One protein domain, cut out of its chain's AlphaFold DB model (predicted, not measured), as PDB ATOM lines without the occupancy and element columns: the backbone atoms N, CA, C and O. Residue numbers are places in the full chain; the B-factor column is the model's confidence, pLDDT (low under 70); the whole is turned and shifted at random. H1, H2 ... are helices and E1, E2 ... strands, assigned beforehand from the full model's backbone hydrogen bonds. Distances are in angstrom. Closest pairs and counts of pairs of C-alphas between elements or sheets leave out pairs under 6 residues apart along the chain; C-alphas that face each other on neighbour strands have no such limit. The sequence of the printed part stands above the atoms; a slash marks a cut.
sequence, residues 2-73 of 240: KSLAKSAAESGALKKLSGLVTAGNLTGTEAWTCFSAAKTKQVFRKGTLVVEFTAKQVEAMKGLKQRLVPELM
ATOM      1  N   LYS A   2      92.951 173.496 126.937       87.50
ATOM      2  CA  LYS A   2      94.250 172.800 127.007       87.50
ATOM      3  C   LYS A   2      94.247 171.417 126.334       87.50
ATOM      4  O   LYS A   2      95.200 171.096 125.645       87.50
ATOM      5  N   SER A   3      93.153 170.662 126.450       91.06
ATOM      6  CA  SER A   3      92.981 169.355 125.798       91.06
ATOM      7  C   SER A   3      92.987 169.384 124.261       91.06
ATOM      8  O   SER A   3      93.157 168.341 123.644       91.06
ATOM      9  N   LEU A   4      92.800 170.550 123.630       92.31
ATOM     10  CA  LEU A   4      92.833 170.720 122.169       92.31
ATOM     11  C   LEU A   4      94.198 171.185 121.644       92.31
ATOM     12  O   LEU A   4      94.397 171.265 120.426       92.31
ATOM     13  N   ALA A   5      95.119 171.538 122.543       92.94
ATOM     14  CA  ALA A   5      96.465 171.932 122.171       92.94
ATOM     15  C   ALA A   5      97.266 170.693 121.748       92.94
ATOM     16  O   ALA A   5      97.338 169.710 122.479       92.94
ATOM     17  N   LYS A   6      97.879 170.749 120.565       92.75
ATOM     18  CA  LYS A   6      98.713 169.688 119.984       92.75
ATOM     19  C   LYS A   6     100.206 169.985 120.077       92.75
ATOM     20  O   LYS A   6     101.020 169.125 119.763       92.75
ATOM     21  N   SER A   7     100.580 171.198 120.475       92.62
ATOM     22  CA  SER A   7     101.979 171.598 120.599       92.62
ATOM     23  C   SER A   7     102.268 172.311 121.917       92.62
ATOM     24  O   SER A   7     101.393 172.918 122.547       92.62
ATOM     25  N   ALA A   8     103.542 172.286 122.316       92.38
ATOM     26  CA  ALA A   8     104.032 173.072 123.443       92.38
ATOM     27  C   ALA A   8     103.837 174.580 123.216       92.38
ATOM     28  O   ALA A   8     103.580 175.313 124.167       92.38
ATOM     29  N   ALA A   9     103.894 175.041 121.959       93.00
ATOM     30  CA  ALA A   9     103.670 176.443 121.614       93.00
ATOM     31  C   ALA A   9     102.221 176.876 121.890       93.00
ATOM     32  O   ALA A   9     101.995 177.939 122.460       93.00
ATOM     33  N   GLU A  10     101.244 176.033 121.556       94.25
ATOM     34  CA  GLU A  10      99.822 176.284 121.825       94.25
ATOM     35  C   GLU A  10      99.502 176.240 123.311       94.25
ATOM     36  O   GLU A  10      98.859 177.145 123.845       94.25
ATOM     37  N   SER A  11     100.011 175.218 123.999       93.81
ATOM     38  CA  SER A  11      99.878 175.110 125.450       93.81
ATOM     39  C   SER A  11     100.536 176.297 126.154       93.81
ATOM     40  O   SER A  11      99.977 176.834 127.107       93.81
ATOM     41  N   GLY A  12     101.698 176.738 125.669       94.19
ATOM     42  CA  GLY A  12     102.421 177.904 126.170       94.19
ATOM     43  C   GLY A  12     101.674 179.215 125.927       94.19
ATOM     44  O   GLY A  12     101.585 180.033 126.838       94.19
ATOM     45  N   ALA A  13     101.079 179.402 124.745       94.56
ATOM     46  CA  ALA A  13     100.273 180.583 124.434       94.56
ATOM     47  C   ALA A  13      99.037 180.682 125.342       94.56
ATOM     48  O   ALA A  13      98.785 181.741 125.919       94.56
ATOM     49  N   LEU A  14      98.318 179.571 125.550       94.75
ATOM     50  CA  LEU A  14      97.207 179.521 126.507       94.75
ATOM     51  C   LEU A  14      97.668 179.789 127.939       94.75
ATOM     52  O   LEU A  14      97.043 180.582 128.633       94.75
ATOM     53  N   LYS A  15      98.764 179.159 128.386       94.88
ATOM     54  CA  LYS A  15      99.321 179.385 129.730       94.88
ATOM     55  C   LYS A  15      99.697 180.849 129.944       94.88
ATOM     56  O   LYS A  15      99.398 181.381 131.005       94.88
ATOM     57  N   LYS A  16     100.293 181.507 128.945       95.25
ATOM     58  CA  LYS A  16     100.605 182.943 128.996       95.25
ATOM     59  C   LYS A  16      99.335 183.776 129.163       95.25
ATOM     60  O   LYS A  16      99.290 184.616 130.053       95.25
ATOM     61  N   LEU A  17      98.304 183.529 128.352       95.62
ATOM     62  CA  LEU A  17      97.030 184.247 128.462       95.62
ATOM     63  C   LEU A  17      96.360 184.028 129.823       95.62
ATOM     64  O   LEU A  17      95.996 184.999 130.475       95.62
ATOM     65  N   SER A  18      96.251 182.779 130.280       94.75
ATOM     66  CA  SER A  18      95.712 182.464 131.606       94.75
ATOM     67  C   SER A  18      96.529 183.110 132.725       94.75
ATOM     68  O   SER A  18      95.947 183.650 133.652       94.75
ATOM     69  N   GLY A  19      97.862 183.110 132.627       94.81
ATOM     70  CA  GLY A  19      98.734 183.748 133.614       94.81
ATOM     71  C   GLY A  19      98.538 185.262 133.688       94.81
ATOM     72  O   GLY A  19      98.479 185.811 134.781       94.81
ATOM     73  N   LEU A  20      98.367 185.934 132.543       94.94
ATOM     74  CA  LEU A  20      98.049 187.367 132.506       94.94
ATOM     75  C   LEU A  20      96.686 187.675 133.134       94.94
ATOM     76  O   LEU A  20      96.539 188.715 133.770       94.94
ATOM     77  N   VAL A  21      95.719 186.774 132.974       94.75
ATOM     78  CA  VAL A  21      94.407 186.889 133.616       94.75
ATOM     79  C   VAL A  21      94.518 186.709 135.129       94.75
ATOM     80  O   VAL A  21      94.077 187.565 135.885       94.75
ATOM     81  N   THR A  22      95.175 185.642 135.589       93.00
ATOM     82  CA  THR A  22      95.366 185.369 137.022       93.00
ATOM     83  C   THR A  22      96.164 186.467 137.728       93.00
ATOM     84  O   THR A  22      95.885 186.773 138.880       93.00
ATOM     85  N   ALA A  23      97.123 187.089 137.041       93.00
ATOM     86  CA  ALA A  23      97.889 188.216 137.569       93.00
ATOM     87  C   ALA A  23      97.112 189.551 137.578       93.00
ATOM     88  O   ALA A  23      97.662 190.560 138.005       93.00
ATOM     89  N   GLY A  24      95.876 189.595 137.066       91.25
ATOM     90  CA  GLY A  24      95.079 190.825 136.952       91.25
ATOM     91  C   GLY A  24      95.533 191.784 135.841       91.25
ATOM     92  O   GLY A  24      94.985 192.879 135.700       91.25
ATOM     93  N   ASN A  25      96.502 191.381 135.015       92.94
ATOM     94  CA  ASN A  25      97.004 192.192 133.902       92.94
ATOM     95  C   ASN A  25      95.997 192.270 132.750       92.94
ATOM     96  O   ASN A  25      95.948 193.277 132.049       92.94
ATOM     97  N   LEU A  26      95.195 191.221 132.549       94.62
ATOM     98  CA  LEU A  26      94.102 191.189 131.580       94.62
ATOM     99  C   LEU A  26      92.809 190.731 132.245       94.62
ATOM    100  O   LEU A  26      92.814 189.812 133.052       94.62
ATOM    101  N   THR A  27      91.692 191.308 131.823       95.50
ATOM    102  CA  THR A  27      90.371 190.705 132.039       95.50
ATOM    103  C   THR A  27      90.191 189.490 131.125       95.50
ATOM    104  O   THR A  27      90.848 189.373 130.080       95.50
ATOM    105  N   GLY A  28      89.242 188.608 131.438       94.88
ATOM    106  CA  GLY A  28      88.876 187.491 130.568       94.88
ATOM    107  C   GLY A  28      88.415 187.952 129.182       94.88
ATOM    108  O   GLY A  28      88.725 187.325 128.168       94.88
ATOM    109  N   THR A  29      87.764 189.116 129.090       95.25
ATOM    110  CA  THR A  29      87.376 189.730 127.807       95.25
ATOM    111  C   THR A  29      88.574 190.179 126.967       95.25
ATOM    112  O   THR A  29      88.625 189.888 125.766       95.25
ATOM    113  N   GLU A  30      89.554 190.850 127.572       96.25
ATOM    114  CA  GLU A  30      90.779 191.277 126.879       96.25
ATOM    115  C   GLU A  30      91.606 190.057 126.443       96.25
ATOM    116  O   GLU A  30      92.029 189.961 125.288       96.25
ATOM    117  N   ALA A  31      91.752 189.059 127.318       96.75
ATOM    118  CA  ALA A  31      92.463 187.823 127.006       96.75
ATOM    119  C   ALA A  31      91.782 187.021 125.885       96.75
ATOM    120  O   ALA A  31      92.454 186.521 124.976       96.75
ATOM    121  N   TRP A  32      90.449 186.932 125.892       97.06
ATOM    122  CA  TRP A  32      89.702 186.312 124.799       97.06
ATOM    123  C   TRP A  32      89.873 187.069 123.482       97.06
ATOM    124  O   TRP A  32      89.972 186.444 122.426       97.06
ATOM    125  N   THR A  33      89.946 188.401 123.512       96.38
ATOM    126  CA  THR A  33      90.233 189.218 122.321       96.38
ATOM    127  C   THR A  33      91.618 188.898 121.755       96.38
ATOM    128  O   THR A  33      91.743 188.649 120.554       96.38
ATOM    129  N   CYS A  34      92.640 188.793 122.613       96.44
ATOM    130  CA  CYS A  34      93.982 188.355 122.219       96.44
ATOM    131  C   CYS A  34      93.978 186.978 121.544       96.44
ATOM    132  O   CYS A  34      94.685 186.783 120.562       96.44
ATOM    133  N   PHE A  35      93.175 186.032 122.035       96.81
ATOM    134  CA  PHE A  35      93.070 184.695 121.445       96.81
ATOM    135  C   PHE A  35      92.262 184.679 120.136       96.81
ATOM    136  O   PHE A  35      92.699 184.141 119.118       96.81
ATOM    137  N   SER A  36      91.061 185.252 120.158       94.25
ATOM    138  CA  SER A  36      90.091 185.166 119.064       94.25
ATOM    139  C   SER A  36      90.484 186.008 117.849       94.25
ATOM    140  O   SER A  36      90.195 185.600 116.720       94.25
ATOM    141  N   ALA A  37      91.175 187.128 118.061       94.69
ATOM    142  CA  ALA A  37      91.727 188.004 117.033       94.69
ATOM    143  C   ALA A  37      93.249 188.134 117.215       94.69
ATOM    144  O   ALA A  37      93.777 189.231 117.389       94.69
ATOM    145  N   ALA A  38      93.948 186.996 117.209       95.56
ATOM    146  CA  ALA A  38      95.384 186.912 117.460       95.56
ATOM    147  C   ALA A  38      96.222 187.829 116.550       95.56
ATOM    148  O   ALA A  38      96.195 187.715 115.322       95.56
ATOM    149  N   LYS A  39      97.001 188.708 117.190       96.56
ATOM    150  CA  LYS A  39      97.933 189.672 116.587       96.56
ATOM    151  C   LYS A  39      99.213 189.723 117.420       96.56
ATOM    152  O   LYS A  39      99.191 189.389 118.602       96.56
ATOM    153  N   THR A  40     100.316 190.153 116.813       96.31
ATOM    154  CA  THR A  40     101.612 190.303 117.503       96.31
ATOM    155  C   THR A  40     101.584 191.404 118.556       96.31
ATOM    156  O   THR A  40     102.287 191.305 119.552       96.31
ATOM    157  N   LYS A  41     100.735 192.417 118.366       96.31
ATOM    158  CA  LYS A  41     100.511 193.512 119.306       96.31
ATOM    159  C   LYS A  41      99.016 193.773 119.450       96.31
ATOM    160  O   LYS A  41      98.309 193.924 118.451       96.31
ATOM    161  N   GLN A  42      98.543 193.812 120.688       95.31
ATOM    162  CA  GLN A  42      97.181 194.181 121.070       95.31
ATOM    163  C   GLN A  42      97.254 195.346 122.056       95.31
ATOM    164  O   GLN A  42      98.123 195.367 122.928       95.31
ATOM    165  N   VAL A  43      96.357 196.315 121.900       94.75
ATOM    166  CA  VAL A  43      96.331 197.538 122.706       94.75
ATOM    167  C   VAL A  43      94.955 197.673 123.341       94.75
ATOM    168  O   VAL A  43      93.941 197.623 122.648       94.75
ATOM    169  N   PHE A  44      94.927 197.859 124.656       94.69
ATOM    170  CA  PHE A  44      93.712 197.981 125.456       94.69
ATOM    171  C   PHE A  44      93.737 199.261 126.292       94.69
ATOM    172  O   PHE A  44      94.748 199.965 126.357       94.69
ATOM    173  N   ARG A  45      92.596 199.575 126.925       92.38
ATOM    174  CA  ARG A  45      92.468 200.655 127.924       92.38
ATOM    175  C   ARG A  45      93.055 201.991 127.437       92.38
ATOM    176  O   ARG A  45      93.861 202.620 128.120       92.38
ATOM    177  N   LYS A  46      92.678 202.394 126.216       88.19
ATOM    178  CA  LYS A  46      93.140 203.628 125.547       88.19
ATOM    179  C   LYS A  46      94.673 203.755 125.439       88.19
ATOM    180  O   LYS A  46      95.202 204.855 125.521       88.19
ATOM    181  N   GLY A  47      95.388 202.644 125.262       86.50
ATOM    182  CA  GLY A  47      96.842 202.659 125.056       86.50
ATOM    183  C   GLY A  47      97.673 202.358 126.297       86.50
ATOM    184  O   GLY A  47      98.860 202.083 126.164       86.50
ATOM    185  N   THR A  48      97.066 202.351 127.484       90.56
ATOM    186  CA  THR A  48      97.788 202.120 128.749       90.56
ATOM    187  C   THR A  48      98.230 200.671 128.942       90.56
ATOM    188  O   THR A  48      99.157 200.409 129.702       90.56
ATOM    189  N   LEU A  49      97.599 199.729 128.236       93.00
ATOM    190  CA  LEU A  49      97.938 198.315 128.293       93.00
ATOM    191  C   LEU A  49      98.275 197.801 126.895       93.00
ATOM    192  O   LEU A  49      97.422 197.774 126.006       93.00
ATOM    193  N   VAL A  50      99.516 197.353 126.722       93.88
ATOM    194  CA  VAL A  50     100.011 196.748 125.484       93.88
ATOM    195  C   VAL A  50     100.423 195.315 125.778       93.88
ATOM    196  O   VAL A  50     101.211 195.060 126.686       93.88
ATOM    197  N   VAL A  51      99.893 194.373 125.002       94.94
ATOM    198  CA  VAL A  51     100.240 192.953 125.108       94.94
ATOM    199  C   VAL A  51     100.873 192.498 123.810       94.94
ATOM    200  O   VAL A  51     100.280 192.632 122.736       94.94
ATOM    201  N   GLU A  52     102.064 191.922 123.925       95.50
ATOM    202  CA  GLU A  52     102.835 191.459 122.780       95.50
ATOM    203  C   GLU A  52     102.966 189.936 122.757       95.50
ATOM    204  O   GLU A  52     103.138 189.268 123.785       95.50
ATOM    205  N   PHE A  53     102.892 189.382 121.553       95.56
ATOM    206  CA  PHE A  53     103.034 187.964 121.258       95.56
ATOM    207  C   PHE A  53     104.017 187.777 120.111       95.56
ATOM    208  O   PHE A  53     104.020 188.530 119.138       95.56
ATOM    209  N   THR A  54     104.823 186.722 120.189       96.19
ATOM    210  CA  THR A  54     105.690 186.350 119.067       96.19
ATOM    211  C   THR A  54     104.853 185.839 117.894       96.19
ATOM    212  O   THR A  54     103.746 185.327 118.087       96.19
ATOM    213  N   ALA A  55     105.388 185.893 116.670       96.38
ATOM    214  CA  ALA A  55     104.714 185.333 115.493       96.38
ATOM    215  C   ALA A  55     104.319 183.855 115.695       96.38
ATOM    216  O   ALA A  55     103.208 183.448 115.360       96.38
ATOM    217  N   LYS A  56     105.184 183.075 116.358       95.50
ATOM    218  CA  LYS A  56     104.918 181.674 116.717       95.50
ATOM    219  C   LYS A  56     103.738 181.521 117.684       95.50
ATOM    220  O   LYS A  56     102.956 180.587 117.541       95.50
ATOM    221  N   GLN A  57     103.590 182.421 118.659       95.56
ATOM    222  CA  GLN A  57     102.445 182.421 119.580       95.56
ATOM    223  C   GLN A  57     101.144 182.799 118.865       95.56
ATOM    224  O   GLN A  57     100.112 182.183 119.118       95.56
ATOM    225  N   VAL A  58     101.196 183.780 117.960       96.94
ATOM    226  CA  VAL A  58     100.046 184.170 117.132       96.94
ATOM    227  C   VAL A  58      99.575 182.996 116.280       96.94
ATOM    228  O   VAL A  58      98.384 182.683 116.283       96.94
ATOM    229  N   GLU A  59     100.496 182.309 115.608       96.94
ATOM    230  CA  GLU A  59     100.155 181.157 114.773       96.94
ATOM    231  C   GLU A  59      99.612 179.988 115.600       96.94
ATOM    232  O   GLU A  59      98.603 179.382 115.248       96.94
ATOM    233  N   ALA A  60     100.194 179.741 116.776       96.31
ATOM    234  CA  ALA A  60      99.678 178.752 117.714       96.31
ATOM    235  C   ALA A  60      98.224 179.051 118.139       96.31
ATOM    236  O   ALA A  60      97.376 178.157 118.134       96.31
ATOM    237  N   MET A  61      97.891 180.308 118.460       97.00
ATOM    238  CA  MET A  61      96.514 180.696 118.802       97.00
ATOM    239  C   MET A  61      95.551 180.507 117.624       97.00
ATOM    240  O   MET A  61      94.448 179.991 117.817       97.00
ATOM    241  N   LYS A  62      95.969 180.858 116.400       96.38
ATOM    242  CA  LYS A  62      95.174 180.639 115.180       96.38
ATOM    243  C   LYS A  62      94.909 179.153 114.937       96.38
ATOM    244  O   LYS A  62      93.748 178.775 114.779       96.38
ATOM    245  N   GLY A  63      95.943 178.314 114.981       95.69
ATOM    246  CA  GLY A  63      95.817 176.864 114.808       95.69
ATOM    247  C   GLY A  63      94.930 176.217 115.874       95.69
ATOM    248  O   GLY A  63      94.103 175.354 115.573       95.69
ATOM    249  N   LEU A  64      95.017 176.687 117.121       96.25
ATOM    250  CA  LEU A  64      94.126 176.239 118.186       96.25
ATOM    251  C   LEU A  64      92.670 176.664 117.937       96.25
ATOM    252  O   LEU A  64      91.765 175.842 118.086       96.25
ATOM    253  N   LYS A  65      92.420 177.914 117.524       94.94
ATOM    254  CA  LYS A  65      91.071 178.402 117.180       94.94
ATOM    255  C   LYS A  65      90.457 177.607 116.024       94.94
ATOM    256  O   LYS A  65      89.278 177.259 116.091       94.94
ATOM    257  N   GLN A  66      91.251 177.278 115.006       93.38
ATOM    258  CA  GLN A  66      90.824 176.453 113.870       93.38
ATOM    259  C   GLN A  66      90.341 175.060 114.294       93.38
ATOM    260  O   GLN A  66      89.454 174.516 113.645       93.38
ATOM    261  N   ARG A  67      90.870 174.496 115.388       94.75
ATOM    262  CA  ARG A  67      90.397 173.221 115.959       94.75
ATOM    263  C   ARG A  67      89.262 173.382 116.965       94.75
ATOM    264  O   ARG A  67      88.391 172.524 117.034       94.75
ATOM    265  N   LEU A  68      89.250 174.483 117.715       95.44
ATOM    266  CA  LEU A  68      88.189 174.785 118.674       95.44
ATOM    267  C   LEU A  68      86.820 174.877 117.995       95.44
ATOM    268  O   LEU A  68      85.847 174.325 118.497       95.44
ATOM    269  N   VAL A  69      86.733 175.571 116.860       92.75
ATOM    270  CA  VAL A  69      85.449 175.812 116.188       92.75
ATOM    271  C   VAL A  69      84.752 174.507 115.758       92.75
ATOM    272  O   VAL A  69      83.599 174.315 116.150       92.75
ATOM    273  N   PRO A  70      85.399 173.587 115.012       92.38
ATOM    274  CA  PRO A  70      84.807 172.295 114.670       92.38
ATOM    275  C   PRO A  70      84.429 171.454 115.891       92.38
ATOM    276  O   PRO A  70      83.353 170.863 115.891       92.38
ATOM    277  N   GLU A  71      85.261 171.445 116.937       95.12
ATOM    278  CA  GLU A  71      84.987 170.719 118.183       95.12
ATOM    279  C   GLU A  71      83.677 171.201 118.832       95.12
ATOM    280  O   GLU A  71      82.791 170.402 119.144       95.12
ATOM    281  N   LEU A  72      83.507 172.518 118.993       94.81
ATOM    282  CA  LEU A  72      82.290 173.098 119.575       94.81
ATOM    283  C   LEU A  72      81.057 172.854 118.695       94.81
ATOM    284  O   LEU A  72      79.966 172.571 119.205       94.81
ATOM    285  N   MET A  73      81.227 172.917 117.372       92.38
ATOM    286  CA  MET A  73      80.175 172.606 116.402       92.38
ATOM    287  C   MET A  73      79.723 171.154 116.481       92.38
ATOM    288  O   MET A  73      78.521 170.885 116.455       92.38
TER     289      MET A  73
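Overview. This is residues 2 to 73 of the 240 residues of the protein "HNH endonuclease" of Trinickia fusca (UniProt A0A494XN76). Two helices, H1 and H2, fold back on each other as a helical hairpin, and a longer third helix, H3, lies across both of them, at nearly a right angle, with its residues 56 to 65. A small two-stranded hairpin, E1 and E2, sits beside residues 30 to 34 of H2, and the length of the model runs from the turn of this hairpin to the last residue of H3. The printed part has 72 residues with three named helices and two named strands, in the order H1, H2, E1, E2, H3; the one sheet has the order E1 - E2 and is antiparallel. The class is mostly helix, and the whole is compact but elongated, with a radius of gyration of the C-alphas of 12.0 A and spans of 35 by 22 by 19 A.

Along the chain. The printed part begins at Lys 2, and residues 2 to 7 come before the first named element. H1 is residues 8 to 22, 20.3 A from first to last C-alpha, and begins with C-alpha 8 at (104.032, 173.072, 123.443). Five residues later comes H2, residues 28 to 36, 11.8 A long. After four more residues follows E1, residues 41 to 44, 10.2 A long. Residues 45 to 48 join it to E2, residues 49 to 52, 10.1 A long, which begins with C-alpha 49 at (97.938, 198.315, 128.293). After two residues comes H3, residues 55 to 73, the longest helix with 19 residues and 27.7 A, which ends with C-alpha 73 at (80.175, 172.606, 116.402).

Arrangement. H1 and H2 touch and form a helical hairpin, at a shallow tilt of 22 degrees, opposite ways. H1 touches H2 with residues 17 to 21 of H1 alone, and the closest C-alphas of the two, those of Leu 17 and Ala 31, are 6.0 A apart. H3 touches H1 about perpendicular, at 88 degrees, with residues 56 to 64 of H3 and residues 9 to 14 of H1 alone; the closest C-alphas are those of Glu 10 and Ala 60, 4.8 A apart. H3 also touches H2 about perpendicular, at 83 degrees, with residues 61 to 65 of H3 alone; the closest C-alphas are those of Phe 35 and Met 61, 5.9 A apart. With one of these three pairs at a shallow tilt, the helix packing is mostly crossed, but only just. The closest C-alphas of H2 and E1 are those of Cys 34 and Gln 42, 6.7 A apart, while H2 and E2 are only just apart, with 8.3 A between their closest C-alphas. H1 is apart from both strands, and E1 is apart from H3. E1 and E2 are a hairpin, antiparallel at 162 degrees, and C-alphas 41 and 52 face each other at 4.7 A. N 42 and O 51 are within hydrogen-bond range at 2.9 A, and so are N 44 and O 49 at 2.8 A. In H1 and H2 every O i to N i+4 pair is within hydrogen-bond range; in H3 14 of 15 are.

Size, cuts and confidence. The two C-alphas farthest apart are those of Thr 48 and Met 73, at 36.5 A. The first and last printed C-alphas, those of Lys 2 and Met 73, are 17.6 A apart. The printed part has no cut, and the four links between named elements are tight. The mean pLDDT of the printed part is 94.4, and no printed residue is under 70.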